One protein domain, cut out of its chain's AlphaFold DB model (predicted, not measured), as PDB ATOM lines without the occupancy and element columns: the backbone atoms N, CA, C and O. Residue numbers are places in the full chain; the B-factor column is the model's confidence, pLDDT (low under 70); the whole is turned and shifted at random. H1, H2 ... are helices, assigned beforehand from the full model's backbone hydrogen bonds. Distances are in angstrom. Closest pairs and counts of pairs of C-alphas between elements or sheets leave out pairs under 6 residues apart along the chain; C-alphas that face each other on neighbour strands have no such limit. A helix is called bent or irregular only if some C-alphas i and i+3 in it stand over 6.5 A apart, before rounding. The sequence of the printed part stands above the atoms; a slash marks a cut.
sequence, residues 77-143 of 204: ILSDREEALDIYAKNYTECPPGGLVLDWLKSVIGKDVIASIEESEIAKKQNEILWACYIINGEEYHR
ATOM      1  N   ILE A  77     141.827 138.610 248.763       56.34
ATOM      2  CA  ILE A  77     140.998 138.230 249.904       56.34
ATOM      3  C   ILE A  77     141.619 136.980 250.532       56.34
ATOM      4  O   ILE A  77     141.519 135.876 250.010       56.34
ATOM      5  N   LEU A  78     142.332 137.157 251.644       48.25
ATOM      6  CA  LEU A  78     143.086 136.072 252.282       48.25
ATOM      7  C   LEU A  78     142.189 134.937 252.805       48.25
ATOM      8  O   LEU A  78     142.647 133.797 252.818       48.25
ATOM      9  N   SER A  79     140.930 135.219 253.174       52.81
ATOM     10  CA  SER A  79     139.944 134.178 253.524       52.81
ATOM     11  C   SER A  79     139.660 133.233 252.361       52.81
ATOM     12  O   SER A  79     139.436 132.045 252.566       52.81
ATOM     13  N   ASP A  80     139.748 133.751 251.143       68.50
ATOM     14  CA  ASP A  80     139.428 133.026 249.921       68.50
ATOM     15  C   ASP A  80     140.645 132.251 249.414       68.50
ATOM     16  O   ASP A  80     140.507 131.319 248.631       68.50
ATOM     17  N   ARG A  81     141.855 132.600 249.878       73.94
ATOM     18  CA  ARG A  81     143.101 131.938 249.476       73.94
ATOM     19  C   ARG A  81     143.222 130.527 250.040       73.94
ATOM     20  O   ARG A  81     143.667 129.649 249.312       73.94
ATOM     21  N   GLU A  82     142.878 130.301 251.308       74.75
ATOM     22  CA  GLU A  82     142.925 128.950 251.898       74.75
ATOM     23  C   GLU A  82     141.921 128.020 251.209       74.75
ATOM     24  O   GLU A  82     142.265 126.903 250.829       74.75
ATOM     25  N   GLU A  83     140.712 128.516 250.949       82.44
ATOM     26  CA  GLU A  83     139.693 127.769 250.217       82.44
ATOM     27  C   GLU A  83     140.094 127.527 248.752       82.44
ATOM     28  O   GLU A  83     140.013 126.401 248.255       82.44
ATOM     29  N   ALA A  84     140.606 128.554 248.068       84.19
ATOM     30  CA  ALA A  84     141.144 128.419 246.722       84.19
ATOM     31  C   ALA A  84     142.304 127.419 246.671       84.19
ATOM     32  O   ALA A  84     142.415 126.679 245.699       84.19
ATOM     33  N   LEU A  85     143.146 127.349 247.706       83.62
ATOM     34  CA  LEU A  85     144.249 126.391 247.784       83.62
ATOM     35  C   LEU A  85     143.729 124.952 247.875       83.62
ATOM     36  O   LEU A  85     144.241 124.081 247.176       83.62
ATOM     37  N   ASP A  86     142.694 124.706 248.678       84.44
ATOM     38  CA  ASP A  86     142.065 123.387 248.804       84.44
ATOM     39  C   ASP A  86     141.419 122.923 247.491       84.44
ATOM     40  O   ASP A  86     141.526 121.748 247.116       84.44
ATOM     41  N   ILE A  87     140.760 123.833 246.771       85.56
ATOM     42  CA  ILE A  87     140.163 123.550 245.458       85.56
ATOM     43  C   ILE A  87     141.254 123.356 244.404       85.56
ATOM     44  O   ILE A  87     141.192 122.400 243.628       85.56
ATOM     45  N   TYR A  88     142.277 124.209 244.397       84.94
ATOM     46  CA  TYR A  88     143.410 124.119 243.483       84.94
ATOM     47  C   TYR A  88     144.176 122.809 243.679       84.94
ATOM     48  O   TYR A  88     144.446 122.109 242.711       84.94
ATOM     49  N   ALA A  89     144.462 122.405 244.919       82.75
ATOM     50  CA  ALA A  89     145.179 121.165 245.215       82.75
ATOM     51  C   ALA A  89     144.454 119.916 244.682       82.75
ATOM     52  O   ALA A  89     145.104 118.953 244.273       82.75
ATOM     53  N   LYS A  90     143.116 119.935 244.650       84.06
ATOM     54  CA  LYS A  90     142.292 118.839 244.117       84.06
ATOM     55  C   LYS A  90     142.183 118.849 242.590       84.06
ATOM     56  O   LYS A  90     142.010 117.783 242.011       84.06
ATOM     57  N   ASN A  91     142.302 120.018 241.956       82.25
ATOM     58  CA  ASN A  91     141.970 120.224 240.541       82.25
ATOM     59  C   ASN A  91     143.100 120.883 239.726       82.25
ATOM     60  O   ASN A  91     142.849 121.418 238.651       82.25
ATOM     61  N   TYR A  92     144.350 120.871 240.201       75.75
ATOM     62  CA  TYR A  92     145.451 121.624 239.578       75.75
ATOM     63  C   TYR A  92     145.698 121.255 238.104       75.75
ATOM     64  O   TYR A  92     146.148 122.089 237.324       75.75
ATOM     65  N   THR A  93     145.374 120.021 237.700       80.06
ATOM     66  CA  THR A  93     145.470 119.554 236.306       80.06
ATOM     67  C   THR A  93     144.440 120.195 235.380       80.06
ATOM     68  O   THR A  93     144.601 120.152 234.163       80.06
ATOM     69  N   GLU A  94     143.382 120.767 235.946       78.62
ATOM     70  CA  GLU A  94     142.296 121.434 235.230       78.62
ATOM     71  C   GLU A  94     142.496 122.950 235.162       78.62
ATOM     72  O   GLU A  94     141.717 123.633 234.500       78.62
ATOM     73  N   CYS A  95     143.550 123.488 235.793       80.31
ATOM     74  CA  CYS A  95     143.870 124.902 235.679       80.31
ATOM     75  C   CYS A  95     144.400 125.222 234.276       80.31
ATOM     76  O   CYS A  95     145.493 124.778 233.908       80.31
ATOM     77  N   PRO A  96     143.666 126.020 233.482       78.94
ATOM     78  CA  PRO A  96     144.149 126.416 232.177       78.94
ATOM     79  C   PRO A  96     145.277 127.453 232.315       78.94
ATOM     80  O   PRO A  96     145.445 128.068 233.373       78.94
ATOM     81  N   PRO A  97     146.032 127.705 231.229       75.44
ATOM     82  CA  PRO A  97     146.963 128.826 231.154       75.44
ATOM     83  C   PRO A  97     146.282 130.117 231.610       75.44
ATOM     84  O   PRO A  97     145.163 130.406 231.184       75.44
ATOM     85  N   GLY A  98     146.939 130.927 232.438       67.62
ATOM     86  CA  GLY A  98     146.233 132.038 233.086       67.62
ATOM     87  C   GLY A  98     145.796 133.173 232.143       67.62
ATOM     88  O   GLY A  98     144.961 133.981 232.530       67.62
ATOM     89  N   GLY A  99     146.243 133.195 230.879       65.75
ATOM     90  CA  GLY A  99     145.615 134.033 229.847       65.75
ATOM     91  C   GLY A  99     144.136 133.681 229.626       65.75
ATOM     92  O   GLY A  99     143.296 134.572 229.569       65.75
ATOM     93  N   LEU A 100     143.798 132.386 229.612       73.25
ATOM     94  CA  LEU A 100     142.412 131.912 229.507       73.25
ATOM     95  C   LEU A 100     141.608 132.197 230.779       73.25
ATOM     96  O   LEU A 100     140.415 132.480 230.701       73.25
ATOM     97  N   VAL A 101     142.258 132.152 231.945       79.12
ATOM     98  CA  VAL A 101     141.638 132.540 233.220       79.12
ATOM     99  C   VAL A 101     141.273 134.031 233.208       79.12
ATOM    100  O   VAL A 101     140.183 134.400 233.639       79.12
ATOM    101  N   LEU A 102     142.139 134.887 232.659       73.62
ATOM    102  CA  LEU A 102     141.885 136.325 232.545       73.62
ATOM    103  C   LEU A 102     140.750 136.641 231.559       73.62
ATOM    104  O   LEU A 102     139.890 137.471 231.849       73.62
ATOM    105  N   ASP A 103     140.720 135.973 230.406       79.62
ATOM    106  CA  ASP A 103     139.646 136.148 229.420       79.62
ATOM    107  C   ASP A 103     138.292 135.682 229.969       79.62
ATOM    108  O   ASP A 103     137.271 136.343 229.760       79.62
ATOM    109  N   TRP A 104     138.283 134.592 230.742       87.38
ATOM    110  CA  TRP A 104     137.107 134.169 231.498       87.38
ATOM    111  C   TRP A 104     136.653 135.249 232.489       87.38
ATOM    112  O   TRP A 104     135.474 135.605 232.498       87.38
ATOM    113  N   LEU A 105     137.573 135.828 233.265       80.62
ATOM    114  CA  LEU A 105     137.259 136.873 234.244       80.62
ATOM    115  C   LEU A 105     136.625 138.107 233.583       80.62
ATOM    116  O   LEU A 105     135.574 138.583 234.022       80.62
ATOM    117  N   LYS A 106     137.204 138.566 232.467       81.31
ATOM    118  CA  LYS A 106     136.652 139.660 231.655       81.31
ATOM    119  C   LYS A 106     135.266 139.326 231.122       81.31
ATOM    120  O   LYS A 106     134.392 140.185 231.127       81.31
ATOM    121  N   SER A 107     135.047 138.092 230.674       84.50
ATOM    122  CA  SER A 107     133.758 137.670 230.123       84.50
ATOM    123  C   SER A 107     132.669 137.515 231.186       84.50
ATOM    124  O   SER A 107     131.500 137.729 230.873       84.50
ATOM    125  N   VAL A 108     133.020 137.092 232.402       78.81
ATOM    126  CA  VAL A 108     132.049 136.722 233.443       78.81
ATOM    127  C   VAL A 108     131.793 137.858 234.425       78.81
ATOM    128  O   VAL A 108     130.648 138.094 234.805       78.81
ATOM    129  N   ILE A 109     132.839 138.579 234.821       76.38
ATOM    130  CA  ILE A 109     132.764 139.674 235.800       76.38
ATOM    131  C   ILE A 109     132.802 141.038 235.098       76.38
ATOM    132  O   ILE A 109     132.437 142.052 235.689       76.38
ATOM    133  N   GLY A 110     133.219 141.094 233.826       77.75
ATOM    134  CA  GLY A 110     133.403 142.363 233.118       77.75
ATOM    135  C   GLY A 110     134.630 143.134 233.603       77.75
ATOM    136  O   GLY A 110     134.676 144.356 233.465       77.75
ATOM    137  N   LYS A 111     135.589 142.446 234.236       71.94
ATOM    138  CA  LYS A 111     136.734 143.062 234.913       71.94
ATOM    139  C   LYS A 111     138.022 142.285 234.678       71.94
ATOM    140  O   LYS A 111     138.006 141.076 234.470       71.94
ATOM    141  N   ASP A 112     139.133 143.006 234.787       73.19
ATOM    142  CA  ASP A 112     140.492 142.455 234.727       73.19
ATOM    143  C   ASP A 112     140.984 141.928 236.084       73.19
ATOM    144  O   ASP A 112     142.023 141.277 236.157       73.19
ATOM    145  N   VAL A 113     140.256 142.242 237.160       74.25
ATOM    146  CA  VAL A 113     140.629 141.970 238.551       74.25
ATOM    147  C   VAL A 113     139.386 141.720 239.403       74.25
ATOM    148  O   VAL A 113     138.364 142.379 239.205       74.25
ATOM    149  N   ILE A 114     139.513 140.830 240.391       76.31
ATOM    150  CA  ILE A 114     138.585 140.709 241.526       76.31
ATOM    151  C   ILE A 114     139.043 141.678 242.622       76.31
ATOM    152  O   ILE A 114     140.140 141.524 243.160       76.31
ATOM    153  N   ALA A 115     138.232 142.688 242.929       72.56
ATOM    154  CA  ALA A 115     138.563 143.748 243.882       72.56
ATOM    155  C   ALA A 115     137.726 143.707 245.172       72.56
ATOM    156  O   ALA A 115     138.038 144.449 246.106       72.56
ATOM    157  N   SER A 116     136.680 142.876 245.246       72.62
ATOM    158  CA  SER A 116     135.822 142.763 246.432       72.62
ATOM    159  C   SER A 116     135.384 141.328 246.738       72.62
ATOM    160  O   SER A 116     135.458 140.439 245.887       72.62
ATOM    161  N   ILE A 117     134.914 141.113 247.971       73.69
ATOM    162  CA  ILE A 117     134.401 139.818 248.447       73.69
ATOM    163  C   ILE A 117     133.181 139.396 247.628       73.69
ATOM    164  O   ILE A 117     133.071 138.250 247.206       73.69
ATOM    165  N   GLU A 118     132.290 140.335 247.330       80.06
ATOM    166  CA  GLU A 118     131.103 140.083 246.517       80.06
ATOM    167  C   GLU A 118     131.477 139.641 245.096       80.06
ATOM    168  O   GLU A 118     130.846 138.742 244.542       80.06
ATOM    169  N   GLU A 119     132.519 140.235 244.511       76.69
ATOM    170  CA  GLU A 119     133.030 139.850 243.191       76.69
ATOM    171  C   GLU A 119     133.668 138.459 243.209       76.69
ATOM    172  O   GLU A 119     133.450 137.678 242.283       76.69
ATOM    173  N   SER A 120     134.402 138.135 244.276       81.50
ATOM    174  CA  SER A 120     134.984 136.809 244.498       81.50
ATOM    175  C   SER A 120     133.899 135.733 244.581       81.50
ATOM    176  O   SER A 120     133.956 134.723 243.879       81.50
ATOM    177  N   GLU A 121     132.834 135.999 245.335       82.94
ATOM    178  CA  GLU A 121     131.675 135.114 245.465       82.94
ATOM    179  C   GLU A 121     130.923 134.913 244.140       82.94
ATOM    180  O   GLU A 121     130.466 133.807 243.836       82.94
ATOM    181  N   ILE A 122     130.794 135.959 243.317       85.38
ATOM    182  CA  ILE A 122     130.197 135.852 241.977       85.38
ATOM    183  C   ILE A 122     131.077 134.985 241.070       85.38
ATOM    184  O   ILE A 122     130.563 134.080 240.411       85.38
ATOM    185  N   ALA A 123     132.388 135.236 241.052       84.19
ATOM    186  CA  ALA A 123     133.359 134.490 240.256       84.19
ATOM    187  C   ALA A 123     133.335 132.993 240.594       84.19
ATOM    188  O   ALA A 123     133.215 132.143 239.707       84.19
ATOM    189  N   LYS A 124     133.367 132.681 241.891       88.69
ATOM    190  CA  LYS A 124     133.326 131.321 242.428       88.69
ATOM    191  C   LYS A 124     132.051 130.579 242.036       88.69
ATOM    192  O   LYS A 124     132.123 129.440 241.585       88.69
ATOM    193  N   LYS A 125     130.883 131.225 242.135       89.12
ATOM    194  CA  LYS A 125     129.593 130.627 241.734       89.12
ATOM    195  C   LYS A 125     129.512 130.303 240.245       89.12
ATOM    196  O   LYS A 125     128.759 129.414 239.863       89.12
ATOM    197  N   GLN A 126     130.245 131.036 239.414       89.25
ATOM    198  CA  GLN A 126     130.263 130.832 237.967       89.25
ATOM    199  C   GLN A 126     131.211 129.703 237.570       89.25
ATOM    200  O   GLN A 126     130.860 128.870 236.736       89.25
ATOM    201  N   ASN A 127     132.410 129.672 238.152       89.69
ATOM    202  CA  ASN A 127     133.351 128.579 237.951       89.69
ATOM    203  C   ASN A 127     134.365 128.514 239.103       89.69
ATOM    204  O   ASN A 127     135.351 129.248 239.123       89.69
ATOM    205  N   GLU A 128     134.122 127.600 240.038       89.06
ATOM    206  CA  GLU A 128     134.919 127.416 241.254       89.06
ATOM    207  C   GLU A 128     136.383 127.047 240.956       89.06
ATOM    208  O   GLU A 128     137.295 127.519 241.633       89.06
ATOM    209  N   ILE A 129     136.633 126.272 239.896       88.88
ATOM    210  CA  ILE A 129     137.990 125.865 239.508       88.88
ATOM    211  C   ILE A 129     138.749 127.057 238.925       88.88
ATOM    212  O   ILE A 129     139.840 127.368 239.392       88.88
ATOM    213  N   LEU A 130     138.172 127.775 237.954       86.75
ATOM    214  CA  LEU A 130     138.826 128.947 237.353       86.75
ATOM    215  C   LEU A 130     139.037 130.075 238.363       86.75
ATOM    216  O   LEU A 130     140.080 130.728 238.333       86.75
ATOM    217  N   TRP A 131     138.091 130.259 239.284       89.06
ATOM    218  CA  TRP A 131     138.245 131.154 240.424       89.06
ATOM    219  C   TRP A 131     139.443 130.758 241.295       89.06
ATOM    220  O   TRP A 131     140.316 131.589 241.536       89.06
ATOM    221  N   ALA A 132     139.558 129.489 241.696       87.62
ATOM    222  CA  ALA A 132     140.685 129.022 242.499       87.62
ATOM    223  C   ALA A 132     142.024 129.171 241.754       87.62
ATOM    224  O   ALA A 132     143.000 129.670 242.318       87.62
ATOM    225  N   CYS A 133     142.065 128.825 240.463       85.12
ATOM    226  CA  CYS A 133     143.239 129.027 239.613       85.12
ATOM    227  C   CYS A 133     143.622 130.513 239.516       85.12
ATOM    228  O   CYS A 133     144.808 130.830 239.525       85.12
ATOM    229  N   TYR A 134     142.645 131.425 239.453       83.56
ATOM    230  CA  TYR A 134     142.877 132.870 239.458       83.56
ATOM    231  C   TYR A 134     143.446 133.357 240.797       83.56
ATOM    232  O   TYR A 134     144.439 134.074 240.803       83.56
ATOM    233  N   ILE A 135     142.867 132.953 241.931       81.56
ATOM    234  CA  ILE A 135     143.319 133.387 243.263       81.56
ATOM    235  C   ILE A 135     144.738 132.881 243.570       81.56
ATOM    236  O   ILE A 135     145.541 133.624 244.136       81.56
ATOM    237  N   ILE A 136     145.071 131.647 243.173       81.94
ATOM    238  CA  ILE A 136     146.391 131.046 243.418       81.94
ATOM    239  C   ILE A 136     147.455 131.540 242.427       81.94
ATOM    240  O   ILE A 136     148.558 131.882 242.852       81.94
ATOM    241  N   ASN A 137     147.142 131.635 241.129       73.75
ATOM    242  CA  ASN A 137     148.113 132.050 240.105       73.75
ATOM    243  C   ASN A 137     148.124 133.572 239.850       73.75
ATOM    244  O   ASN A 137     149.017 134.082 239.174       73.75
ATOM    245  N   GLY A 138     147.150 134.319 240.375       61.22
ATOM    246  CA  GLY A 138     146.997 135.764 240.172       61.22
ATOM    247  C   GLY A 138     148.192 136.583 240.665       61.22
ATOM    248  O   GLY A 138     148.459 137.661 240.135       61.22
ATOM    249  N   GLU A 139     148.984 136.045 241.602       52.31
ATOM    250  CA  GLU A 139     150.243 136.656 242.043       52.31
ATOM    251  C   GLU A 139     151.239 136.875 240.882       52.31
ATOM    252  O   GLU A 139     151.970 137.866 240.889       52.31
ATOM    253  N   GLU A 140     151.256 136.013 239.859       52.66
ATOM    254  CA  GLU A 140     152.135 136.175 238.689       52.66
ATOM    255  C   GLU A 140     151.596 137.211 237.693       52.66
ATOM    256  O   GLU A 140     152.365 138.000 237.137       52.66
ATOM    257  N   TYR A 141     150.273 137.276 237.520       52.28
ATOM    258  CA  TYR A 141     149.607 138.235 236.631       52.28
ATOM    259  C   TYR A 141     149.685 139.671 237.153       52.28
ATOM    260  O   TYR A 141     149.830 140.613 236.370       52.28
ATOM    261  N   HIS A 142     149.659 139.852 238.474       50.00
ATOM    262  CA  HIS A 142     149.747 141.170 239.100       50.00
ATOM    263  C   HIS A 142     151.183 141.677 239.296       50.00
ATOM    264  O   HIS A 142     151.375 142.882 239.420       50.00
ATOM    265  N   ARG A 143     152.210 140.813 239.259       43.50
ATOM    266  CA  ARG A 143     153.626 141.241 239.344       43.50
ATOM    267  C   ARG A 143     154.106 142.049 238.136       43.50
ATOM    268  O   ARG A 143     155.032 142.843 238.282       43.50
TER     269      ARG A 143
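This is residues 77 to 143 of the 204 residues of an uncharacterized protein of Candidatus Gottesmanbacteria bacterium CG_4_10_14_0_8_um_filter_37_24 (UniProt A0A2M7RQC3). H4 runs through the middle of a small rounded body, and H1, H2 and H3 pack round it, crossing it at large angles. The printed part has 67 residues with four named helices, H1 to H4 in chain order, and no named strand: all helix. It is compact, with a radius of gyration of the C-alphas of 10.6 A and spans of 27 by 25 by 24 A.

H1, residues 78 to 94, begins at C-alpha 78 (143.086, 136.072, 252.282) and measures 22.5 A. It has a kink of 60 degrees near residue 88 and is irregular, C-alphas 90 and 93 being 8.5 A apart. H2 is residues 98 to 109, 15.7 A; H3 is residues 117 to 126, 14.4 A. H4, residues 128 to 143, 23.3 A, has a kink of 50 degrees near residue 137, is only just irregular with C-alphas 136 and 139 6.9 A apart, and ends at C-alpha 143 (153.626, 141.241, 239.344).

The hub, H4, touches H1, closest at the C-alphas of Ala 84 and Ala 132, 4.3 A, only just about perpendicular at 73 degrees. H2, with residues 98 to 102 alone, touches H4 at a steep tilt of 65 degrees, closest at C-alphas Val 101 and Leu 130, 6.2 A. H3 touches residues 130 to 132 of H4 alone, at a steep tilt of 52 degrees, closest at C-alphas Lys 124 and Trp 131, 5.3 A. Every O i to N i+4 pair is within hydrogen-bond range in H2 and H3, against 9 of 13 in H1 and 9 of 12 in H4.

The C-alphas farthest apart, of Lys 90 and Gly 110, are 27.4 A apart. The printed part has no cut and no long link. pLDDT is under 70 at residues 77 to 80, 98 to 99 and 138 to 143.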